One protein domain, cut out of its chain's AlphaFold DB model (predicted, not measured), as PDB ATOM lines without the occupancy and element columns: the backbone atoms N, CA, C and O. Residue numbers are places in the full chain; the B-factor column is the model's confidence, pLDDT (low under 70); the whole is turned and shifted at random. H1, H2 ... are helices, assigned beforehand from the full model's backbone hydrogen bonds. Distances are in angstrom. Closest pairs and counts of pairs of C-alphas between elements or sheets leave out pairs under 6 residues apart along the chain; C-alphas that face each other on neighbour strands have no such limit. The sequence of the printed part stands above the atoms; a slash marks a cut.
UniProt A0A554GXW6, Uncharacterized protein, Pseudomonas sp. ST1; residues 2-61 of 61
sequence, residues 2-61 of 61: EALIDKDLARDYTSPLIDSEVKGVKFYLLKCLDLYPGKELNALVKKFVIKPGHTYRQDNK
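Overview. This is residues 2 to 61 of the 61 residues of an uncharacterized protein of Pseudomonas sp. ST1 (UniProt A0A554GXW6). A long, open rod of short helices: H1 and H3 meet nearest the mean of the C-alphas, the chain loops out and back between them with H2 at the far turn, and H4 runs on from H3 towards H5 at the other end. The printed part has 60 residues with five named helices, H1 to H5 in order along the chain, and no named strand; the class is all helix. The whole is extended, with a radius of gyration of the C-alphas of 17.0 A and spans of 55 by 21 by 16 A.

Arrangement. H1, residues 2 to 9, touches H3, residues 28 to 35; their closest C-alphas, those of Leu 9 and Lys 31, are 6.2 A apart. They run opposite ways at a steep tilt of 68 degrees, only just short of about perpendicular. H2, residues 16 to 21, is apart from H1 and from H3. H4, residues 39 to 48, is close to H1 but not clearly touching, at a shallow tilt of 15 degrees, opposite ways; the closest C-alphas, those of Leu 4 and Leu 41, are 7.6 A apart. H4 is also close to H3 but not clearly touching, about perpendicular at 77 degrees, with the C-alphas of Leu 35 and Leu 41 closest at 6.9 A. H5, residues 56 to 59, is apart from H1, H2, H3 and H4. Every O i to N i+4 pair is within hydrogen-bond range in H1 and H3, against 4 of 6 in H4 and 0 of 2 in H2, where 1 of 3 O i to N i+3 pairs is; H5 is too short for an O i to N i+4 pair.

Along the chain. H1 begins at C-alpha 2, (-57.247, 9.419, -71.351), and is 10.4 A long from first to last C-alpha. H2 is 9.2 A, H3 10.5 A, H4 15.0 A and H5 5.4 A long; H5 ends at C-alpha 59, (-83.518, 14.412, -62.388).

Size, cuts and confidence. The C-alphas farthest apart, those of Ser 20 and Lys 61, are 56.0 A apart. The printed part has no cut, the link from H3 to H4 is tight, the other links are short, and no printed residue is under 70 in pLDDT.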
ATOM      1  N   GLU A   2     -58.699   9.161 -71.316       87.94
ATOM      2  CA  GLU A   2     -57.247   9.419 -71.351       87.94
ATOM      3  C   GLU A   2     -56.634   9.308 -72.753       87.94
ATOM      4  O   GLU A   2     -56.093  10.286 -73.240       87.94
ATOM      5  N   ALA A   3     -56.874   8.214 -73.485       93.12
ATOM      6  CA  ALA A   3     -56.342   8.059 -74.847       93.12
ATOM      7  C   ALA A   3     -56.740   9.182 -75.835       93.12
ATOM      8  O   ALA A   3     -55.995   9.479 -76.766       93.12
ATOM      9  N   LEU A   4     -57.910   9.814 -75.656       93.44
ATOM     10  CA  LEU A   4     -58.323  10.958 -76.482       93.44
ATOM     11  C   LEU A   4     -57.534  12.216 -76.106       93.44
ATOM     12  O   LEU A   4     -57.125  12.964 -76.987       93.44
ATOM     13  N   ILE A   5     -57.319  12.421 -74.807       92.44
ATOM     14  CA  ILE A   5     -56.540  13.535 -74.270       92.44
ATOM     15  C   ILE A   5     -55.080  13.397 -74.710       92.44
ATOM     16  O   ILE A   5     -54.535  14.343 -75.263       92.44
ATOM     17  N   ASP A   6     -54.475  12.217 -74.564       94.44
ATOM     18  CA  ASP A   6     -53.083  11.969 -74.956       94.44
ATOM     19  C   ASP A   6     -52.857  12.231 -76.447       94.44
ATOM     20  O   ASP A   6     -51.897  12.902 -76.832       94.44
ATOM     21  N   LYS A   7     -53.786  11.765 -77.292       93.88
ATOM     22  CA  LYS A   7     -53.759  12.030 -78.733       93.88
ATOM     23  C   LYS A   7     -53.817  13.528 -79.034       93.88
ATOM     24  O   LYS A   7     -53.129  13.999 -79.936       93.88
ATOM     25  N   ASP A   8     -54.644  14.270 -78.305       92.62
ATOM     26  CA  ASP A   8     -54.804  15.705 -78.519       92.62
ATOM     27  C   ASP A   8     -53.584  16.503 -78.029       92.62
ATOM     28  O   ASP A   8     -53.060  17.362 -78.741       92.62
ATOM     29  N   LEU A   9     -53.033  16.131 -76.871       93.31
ATOM     30  CA  LEU A   9     -51.804  16.712 -76.331       93.31
ATOM     31  C   LEU A   9     -50.581  16.436 -77.219       93.31
ATOM     32  O   LEU A   9     -49.665  17.265 -77.254       93.31
ATOM     33  N   ALA A  10     -50.577  15.332 -77.967       94.06
ATOM     34  CA  ALA A  10     -49.526  14.976 -78.918       94.06
ATOM     35  C   ALA A  10     -49.566  15.769 -80.239       94.06
ATOM     36  O   ALA A  10     -48.632  15.656 -81.031       94.06
ATOM     37  N   ARG A  11     -50.605  16.580 -80.496       92.81
ATOM     38  CA  ARG A  11     -50.671  17.405 -81.712       92.81
ATOM     39  C   ARG A  11     -49.489  18.368 -81.804       92.81
ATOM     40  O   ARG A  11     -49.092  18.983 -80.809       92.81
ATOM     41  N   ASP A  12     -48.980  18.547 -83.012       90.81
ATOM     42  CA  ASP A  12     -47.917  19.505 -83.282       90.81
ATOM     43  C   ASP A  12     -48.486  20.930 -83.376       90.81
ATOM     44  O   ASP A  12     -49.332  21.215 -84.220       90.81
ATOM     45  N   TYR A  13     -48.062  21.797 -82.452       90.19
ATOM     46  CA  TYR A  13     -48.441  23.216 -82.366       90.19
ATOM     47  C   TYR A  13     -47.213  24.116 -82.572       90.19
ATOM     48  O   TYR A  13     -47.202  25.267 -82.134       90.19
ATOM     49  N   THR A  14     -46.160  23.578 -83.200       86.31
ATOM     50  CA  THR A  14     -44.942  24.324 -83.521       86.31
ATOM     51  C   THR A  14     -45.310  25.614 -84.246       86.31
ATOM     52  O   THR A  14     -46.013  25.611 -85.259       86.31
ATOM     53  N   SER A  15     -44.845  26.731 -83.695       83.00
ATOM     54  CA  SER A  15     -45.090  28.066 -84.222       83.00
ATOM     55  C   SER A  15     -43.735  28.745 -84.398       83.00
ATOM     56  O   SER A  15     -43.124  29.128 -83.398       83.00
ATOM     57  N   PRO A  16     -43.266  28.936 -85.648       80.62
ATOM     58  CA  PRO A  16     -41.938  29.489 -85.927       80.62
ATOM     59  C   PRO A  16     -41.683  30.857 -85.284       80.62
ATOM     60  O   PRO A  16     -40.536  31.223 -85.047       80.62
ATOM     61  N   LEU A  17     -42.754  31.610 -85.015       84.75
ATOM     62  CA  LEU A  17     -42.707  32.924 -84.377       84.75
ATOM     63  C   LEU A  17     -42.575  32.831 -82.855       84.75
ATOM     64  O   LEU A  17     -41.892  33.649 -82.257       84.75
ATOM     65  N   ILE A  18     -43.218  31.845 -82.221       83.12
ATOM     66  CA  ILE A  18     -43.086  31.656 -80.772       83.12
ATOM     67  C   ILE A  18     -41.733  31.035 -80.444       83.12
ATOM     68  O   ILE A  18     -41.127  31.427 -79.456       83.12
ATOM     69  N   ASP A  19     -41.238  30.094 -81.249       75.31
ATOM     70  CA  ASP A  19     -40.001  29.376 -80.922       75.31
ATOM     71  C   ASP A  19     -38.755  30.278 -80.954       75.31
ATOM     72  O   ASP A  19     -37.757  29.977 -80.288       75.31
ATOM     73  N   SER A  20     -38.808  31.395 -81.691       80.25
ATOM     74  CA  SER A  20     -37.774  32.435 -81.664       80.25
ATOM     75  C   SER A  20     -37.847  33.320 -80.413       80.25
ATOM     76  O   SER A  20     -36.813  33.839 -79.992       80.25
ATOM     77  N   GLU A  21     -39.024  33.463 -79.799       83.44
ATOM     78  CA  GLU A  21     -39.252  34.272 -78.593       83.44
ATOM     79  C   GLU A  21     -39.098  33.453 -77.299       83.44
ATOM     80  O   GLU A  21     -38.464  33.898 -76.341       83.44
ATOM     81  N   VAL A  22     -39.653  32.239 -77.265       82.94
ATOM     82  CA  VAL A  22     -39.670  31.337 -76.109       82.94
ATOM     83  C   VAL A  22     -39.505  29.893 -76.578       82.94
ATOM     84  O   VAL A  22     -40.395  29.297 -77.180       82.94
ATOM     85  N   LYS A  23     -38.369  29.279 -76.238       81.31
ATOM     86  CA  LYS A  23     -38.101  27.879 -76.589       81.31
ATOM     87  C   LYS A  23     -38.946  26.912 -75.759       81.31
ATOM     88  O   LYS A  23     -38.979  27.004 -74.532       81.31
ATOM     89  N   GLY A  24     -39.531  25.913 -76.420       81.81
ATOM     90  CA  GLY A  24     -40.129  24.747 -75.758       81.81
ATOM     91  C   GLY A  24     -41.527  24.974 -75.174       81.81
ATOM     92  O   GLY A  24     -41.929  24.254 -74.255       81.81
ATOM     93  N   VAL A  25     -42.276  25.956 -75.684       88.12
ATOM     94  CA  VAL A  25     -43.676  26.185 -75.297       88.12
ATOM     95  C   VAL A  25     -44.536  24.985 -75.704       88.12
ATOM     96  O   VAL A  25     -44.511  24.539 -76.845       88.12
ATOM     97  N   LYS A  26     -45.322  24.445 -74.764       84.25
ATOM     98  CA  LYS A  26     -46.070  23.185 -74.965       84.25
ATOM     99  C   LYS A  26     -47.546  23.354 -75.354       84.25
ATOM    100  O   LYS A  26     -48.218  22.359 -75.616       84.25
ATOM    101  N   PHE A  27     -48.056  24.590 -75.379       91.75
ATOM    102  CA  PHE A  27     -49.425  24.959 -75.786       91.75
ATOM    103  C   PHE A  27     -50.569  24.128 -75.167       91.75
ATOM    104  O   PHE A  27     -51.655  24.055 -75.732       91.75
ATOM    105  N   TYR A  28     -50.372  23.520 -73.989       91.94
ATOM    106  CA  TYR A  28     -51.348  22.589 -73.407       91.94
ATOM    107  C   TYR A  28     -52.740  23.194 -73.210       91.94
ATOM    108  O   TYR A  28     -53.731  22.544 -73.525       91.94
ATOM    109  N   LEU A  29     -52.824  24.444 -72.743       93.25
ATOM    110  CA  LEU A  29     -54.108  25.129 -72.590       93.25
ATOM    111  C   LEU A  29     -54.834  25.271 -73.932       93.25
ATOM    112  O   LEU A  29     -56.017  24.966 -74.015       93.25
ATOM    113  N   LEU A  30     -54.121  25.702 -74.974       94.06
ATOM    114  CA  LEU A  30     -54.694  25.884 -76.305       94.06
ATOM    115  C   LEU A  30     -55.191  24.552 -76.880       94.06
ATOM    116  O   LEU A  30     -56.330  24.476 -77.324       94.06
ATOM    117  N   LYS A  31     -54.394  23.484 -76.763       94.50
ATOM    118  CA  LYS A  31     -54.799  22.126 -77.167       94.50
ATOM    119  C   LYS A  31     -56.084  21.684 -76.457       94.50
ATOM    120  O   LYS A  31     -57.044  21.273 -77.095       94.50
ATOM    121  N   CYS A  32     -56.170  21.877 -75.138       94.38
ATOM    122  CA  CYS A  32     -57.390  21.571 -74.384       94.38
ATOM    123  C   CYS A  32     -58.606  22.401 -74.835       94.38
ATOM    124  O   CYS A  32     -59.721  21.875 -74.873       94.38
ATOM    125  N   LEU A  33     -58.407  23.679 -75.167       95.81
ATOM    126  CA  LEU A  33     -59.467  24.545 -75.688       95.81
ATOM    127  C   LEU A  33     -59.946  24.100 -77.073       95.81
ATOM    128  O   LEU A  33     -61.140  24.194 -77.337       95.81
ATOM    129  N   ASP A  34     -59.059  23.563 -77.910       94.25
ATOM    130  CA  ASP A  34     -59.418  22.989 -79.210       94.25
ATOM    131  C   ASP A  34     -60.137  21.635 -79.065       94.25
ATOM    132  O   ASP A  34     -61.078  21.336 -79.810       94.25
ATOM    133  N   LEU A  35     -59.750  20.824 -78.073       94.94
ATOM    134  CA  LEU A  35     -60.393  19.544 -77.767       94.94
ATOM    135  C   LEU A  35     -61.818  19.708 -77.225       94.94
ATOM    136  O   LEU A  35     -62.706  18.937 -77.596       94.94
ATOM    137  N   TYR A  36     -62.044  20.676 -76.334       94.00
ATOM    138  CA  TYR A  36     -63.302  20.834 -75.598       94.00
ATOM    139  C   TYR A  36     -64.565  20.929 -76.486       94.00
ATOM    140  O   TYR A  36     -65.518  20.184 -76.242       94.00
ATOM    141  N   PRO A  37     -64.612  21.763 -77.544       93.00
ATOM    142  CA  PRO A  37     -65.738  21.801 -78.479       93.00
ATOM    143  C   PRO A  37     -65.690  20.675 -79.531       93.00
ATOM    144  O   PRO A  37     -66.563  20.591 -80.400       93.00
ATOM    145  N   GLY A  38     -64.669  19.814 -79.498       93.19
ATOM    146  CA  GLY A  38     -64.395  18.801 -80.506       93.19
ATOM    147  C   GLY A  38     -65.486  17.734 -80.627       93.19
ATOM    148  O   GLY A  38     -66.014  17.201 -79.646       93.19
ATOM    149  N   LYS A  39     -65.791  17.344 -81.873       94.31
ATOM    150  CA  LYS A  39     -66.806  16.317 -82.182       94.31
ATOM    151  C   LYS A  39     -66.492  14.959 -81.550       94.31
ATOM    152  O   LYS A  39     -67.411  14.250 -81.154       94.31
ATOM    153  N   GLU A  40     -65.213  14.603 -81.456       93.12
ATOM    154  CA  GLU A  40     -64.769  13.321 -80.904       93.12
ATOM    155  C   GLU A  40     -65.000  13.235 -79.391       93.12
ATOM    156  O   GLU A  40     -65.535  12.234 -78.912       93.12
ATOM    157  N   LEU A  41     -64.701  14.314 -78.656       94.44
ATOM    158  CA  LEU A  41     -65.006  14.403 -77.231       94.44
ATOM    159  C   LEU A  41     -66.518  14.323 -76.996       94.44
ATOM    160  O   LEU A  41     -66.971  13.521 -76.182       94.44
ATOM    161  N   ASN A  42     -67.311  15.077 -77.762       93.31
ATOM    162  CA  ASN A  42     -68.772  15.035 -77.673       93.31
ATOM    163  C   ASN A  42     -69.336  13.627 -77.950       93.31
ATOM    164  O   ASN A  42     -70.215  13.147 -77.231       93.31
ATOM    165  N   ALA A  43     -68.818  12.936 -78.969       93.06
ATOM    166  CA  ALA A  43     -69.218  11.568 -79.286       93.06
ATOM    167  C   ALA A  43     -68.859  10.582 -78.164       93.06
ATOM    168  O   ALA A  43     -69.649   9.686 -77.868       93.06
ATOM    169  N   LEU A  44     -67.697  10.751 -77.522       92.94
ATOM    170  CA  LEU A  44     -67.294   9.932 -76.382       92.94
ATOM    171  C   LEU A  44     -68.204  10.183 -75.174       92.94
ATOM    172  O   LEU A  44     -68.724   9.227 -74.608       92.94
ATOM    173  N   VAL A  45     -68.446  11.446 -74.813       91.81
ATOM    174  CA  VAL A  45     -69.286  11.835 -73.665       91.81
ATOM    175  C   VAL A  45     -70.693  11.245 -73.780       91.81
ATOM    176  O   VAL A  45     -71.198  10.674 -72.815       91.81
ATOM    177  N   LYS A  46     -71.302  11.275 -74.970       91.38
ATOM    178  CA  LYS A  46     -72.638  10.699 -75.210       91.38
ATOM    179  C   LYS A  46     -72.739   9.188 -74.969       91.38
ATOM    180  O   LYS A  46     -73.848   8.699 -74.804       91.38
ATOM    181  N   LYS A  47     -71.621   8.451 -74.929       91.38
ATOM    182  CA  LYS A  47     -71.609   7.022 -74.566       91.38
ATOM    183  C   LYS A  47     -71.679   6.785 -73.054       91.38
ATOM    184  O   LYS A  47     -72.067   5.702 -72.640       91.38
ATOM    185  N   PHE A  48     -71.281   7.770 -72.247       89.88
ATOM    186  CA  PHE A  48     -71.218   7.658 -70.784       89.88
ATOM    187  C   PHE A  48     -72.334   8.430 -70.075       89.88
ATOM    188  O   PHE A  48     -72.678   8.115 -68.939       89.88
ATOM    189  N   VAL A  49     -72.910   9.441 -70.725       90.75
ATOM    190  CA  VAL A  49     -74.018  10.220 -70.166       90.75
ATOM    191  C   VAL A  49     -75.332   9.473 -70.393       90.75
ATOM    192  O   VAL A  49     -75.754   9.296 -71.530       90.75
ATOM    193  N   ILE A  50     -75.993   9.077 -69.301       90.00
ATOM    194  CA  ILE A  50     -77.237   8.283 -69.317       90.00
ATOM    195  C   ILE A  50     -78.392   9.052 -69.982       90.00
ATOM    196  O   ILE A  50     -79.146   8.485 -70.767       90.00
ATOM    197  N   LYS A  51     -78.530  10.351 -69.678       91.31
ATOM    198  CA  LYS A  51     -79.571  11.238 -70.226       91.31
ATOM    199  C   LYS A  51     -78.954  12.520 -70.794       91.31
ATOM    200  O   LYS A  51     -78.947  13.558 -70.131       91.31
ATOM    201  N   PRO A  52     -78.385  12.470 -72.007       86.50
ATOM    202  CA  PRO A  52     -77.808  13.655 -72.624       86.50
ATOM    203  C   PRO A  52     -78.916  14.683 -72.891       86.50
ATOM    204  O   PRO A  52     -79.887  14.390 -73.579       86.50
ATOM    205  N   GLY A  53     -78.779  15.881 -72.316       88.88
ATOM    206  CA  GLY A  53     -79.790  16.949 -72.372       88.88
ATOM    207  C   GLY A  53     -80.549  17.165 -71.061       88.88
ATOM    208  O   GLY A  53     -81.248  18.165 -70.926       88.88
ATOM    209  N   HIS A  54     -80.372  16.274 -70.082       93.25
ATOM    210  CA  HIS A  54     -80.858  16.477 -68.725       93.25
ATOM    211  C   HIS A  54     -79.747  17.028 -67.839       93.25
ATOM    212  O   HIS A  54     -78.565  16.710 -67.986       93.25
ATOM    213  N   THR A  55     -80.148  17.863 -66.893       92.25
ATOM    214  CA  THR A  55     -79.290  18.341 -65.815       92.25
ATOM    215  C   THR A  55     -79.588  17.570 -64.539       92.25
ATOM    216  O   THR A  55     -80.718  17.144 -64.301       92.25
ATOM    217  N   TYR A  56     -78.595  17.491 -63.652       91.62
ATOM    218  CA  TYR A  56     -78.762  16.891 -62.327       91.62
ATOM    219  C   TYR A  56     -79.995  17.431 -61.579       91.62
ATOM    220  O   TYR A  56     -80.734  16.668 -60.966       91.62
ATOM    221  N   ARG A  57     -80.263  18.743 -61.672       94.25
ATOM    222  CA  ARG A  57     -81.416  19.387 -61.014       94.25
ATOM    223  C   ARG A  57     -82.772  18.957 -61.572       94.25
ATOM    224  O   ARG A  57     -83.755  19.076 -60.854       94.25
ATOM    225  N   GLN A  58     -82.848  18.547 -62.835       94.31
ATOM    226  CA  GLN A  58     -84.095  18.054 -63.427       94.31
ATOM    227  C   GLN A  58     -84.397  16.625 -62.980       94.31
ATOM    228  O   GLN A  58     -85.561  16.279 -62.834       94.31
ATOM    229  N   ASP A  59     -83.360  15.821 -62.745       92.56
ATOM    230  CA  ASP A  59     -83.518  14.412 -62.388       92.56
ATOM    231  C   ASP A  59     -83.611  14.162 -60.865       92.56
ATOM    232  O   ASP A  59     -84.002  13.070 -60.468       92.56
ATOM    233  N   ASN A  60     -83.252  15.136 -60.014       91.56
ATOM    234  CA  ASN A  60     -83.153  14.974 -58.547       91.56
ATOM    235  C   ASN A  60     -83.971  16.017 -57.761       91.56
ATOM    236  O   ASN A  60     -83.557  16.449 -56.682       91.56
ATOM    237  N   LYS A  61     -85.085  16.478 -58.330       75.50
ATOM    238  CA  LYS A  61     -86.054  17.349 -57.655       75.50
ATOM    239  C   LYS A  61     -87.281  16.572 -57.215       75.50
ATOM    240  O   LYS A  61     -87.657  15.633 -57.945       75.50
TER     241      LYS A  61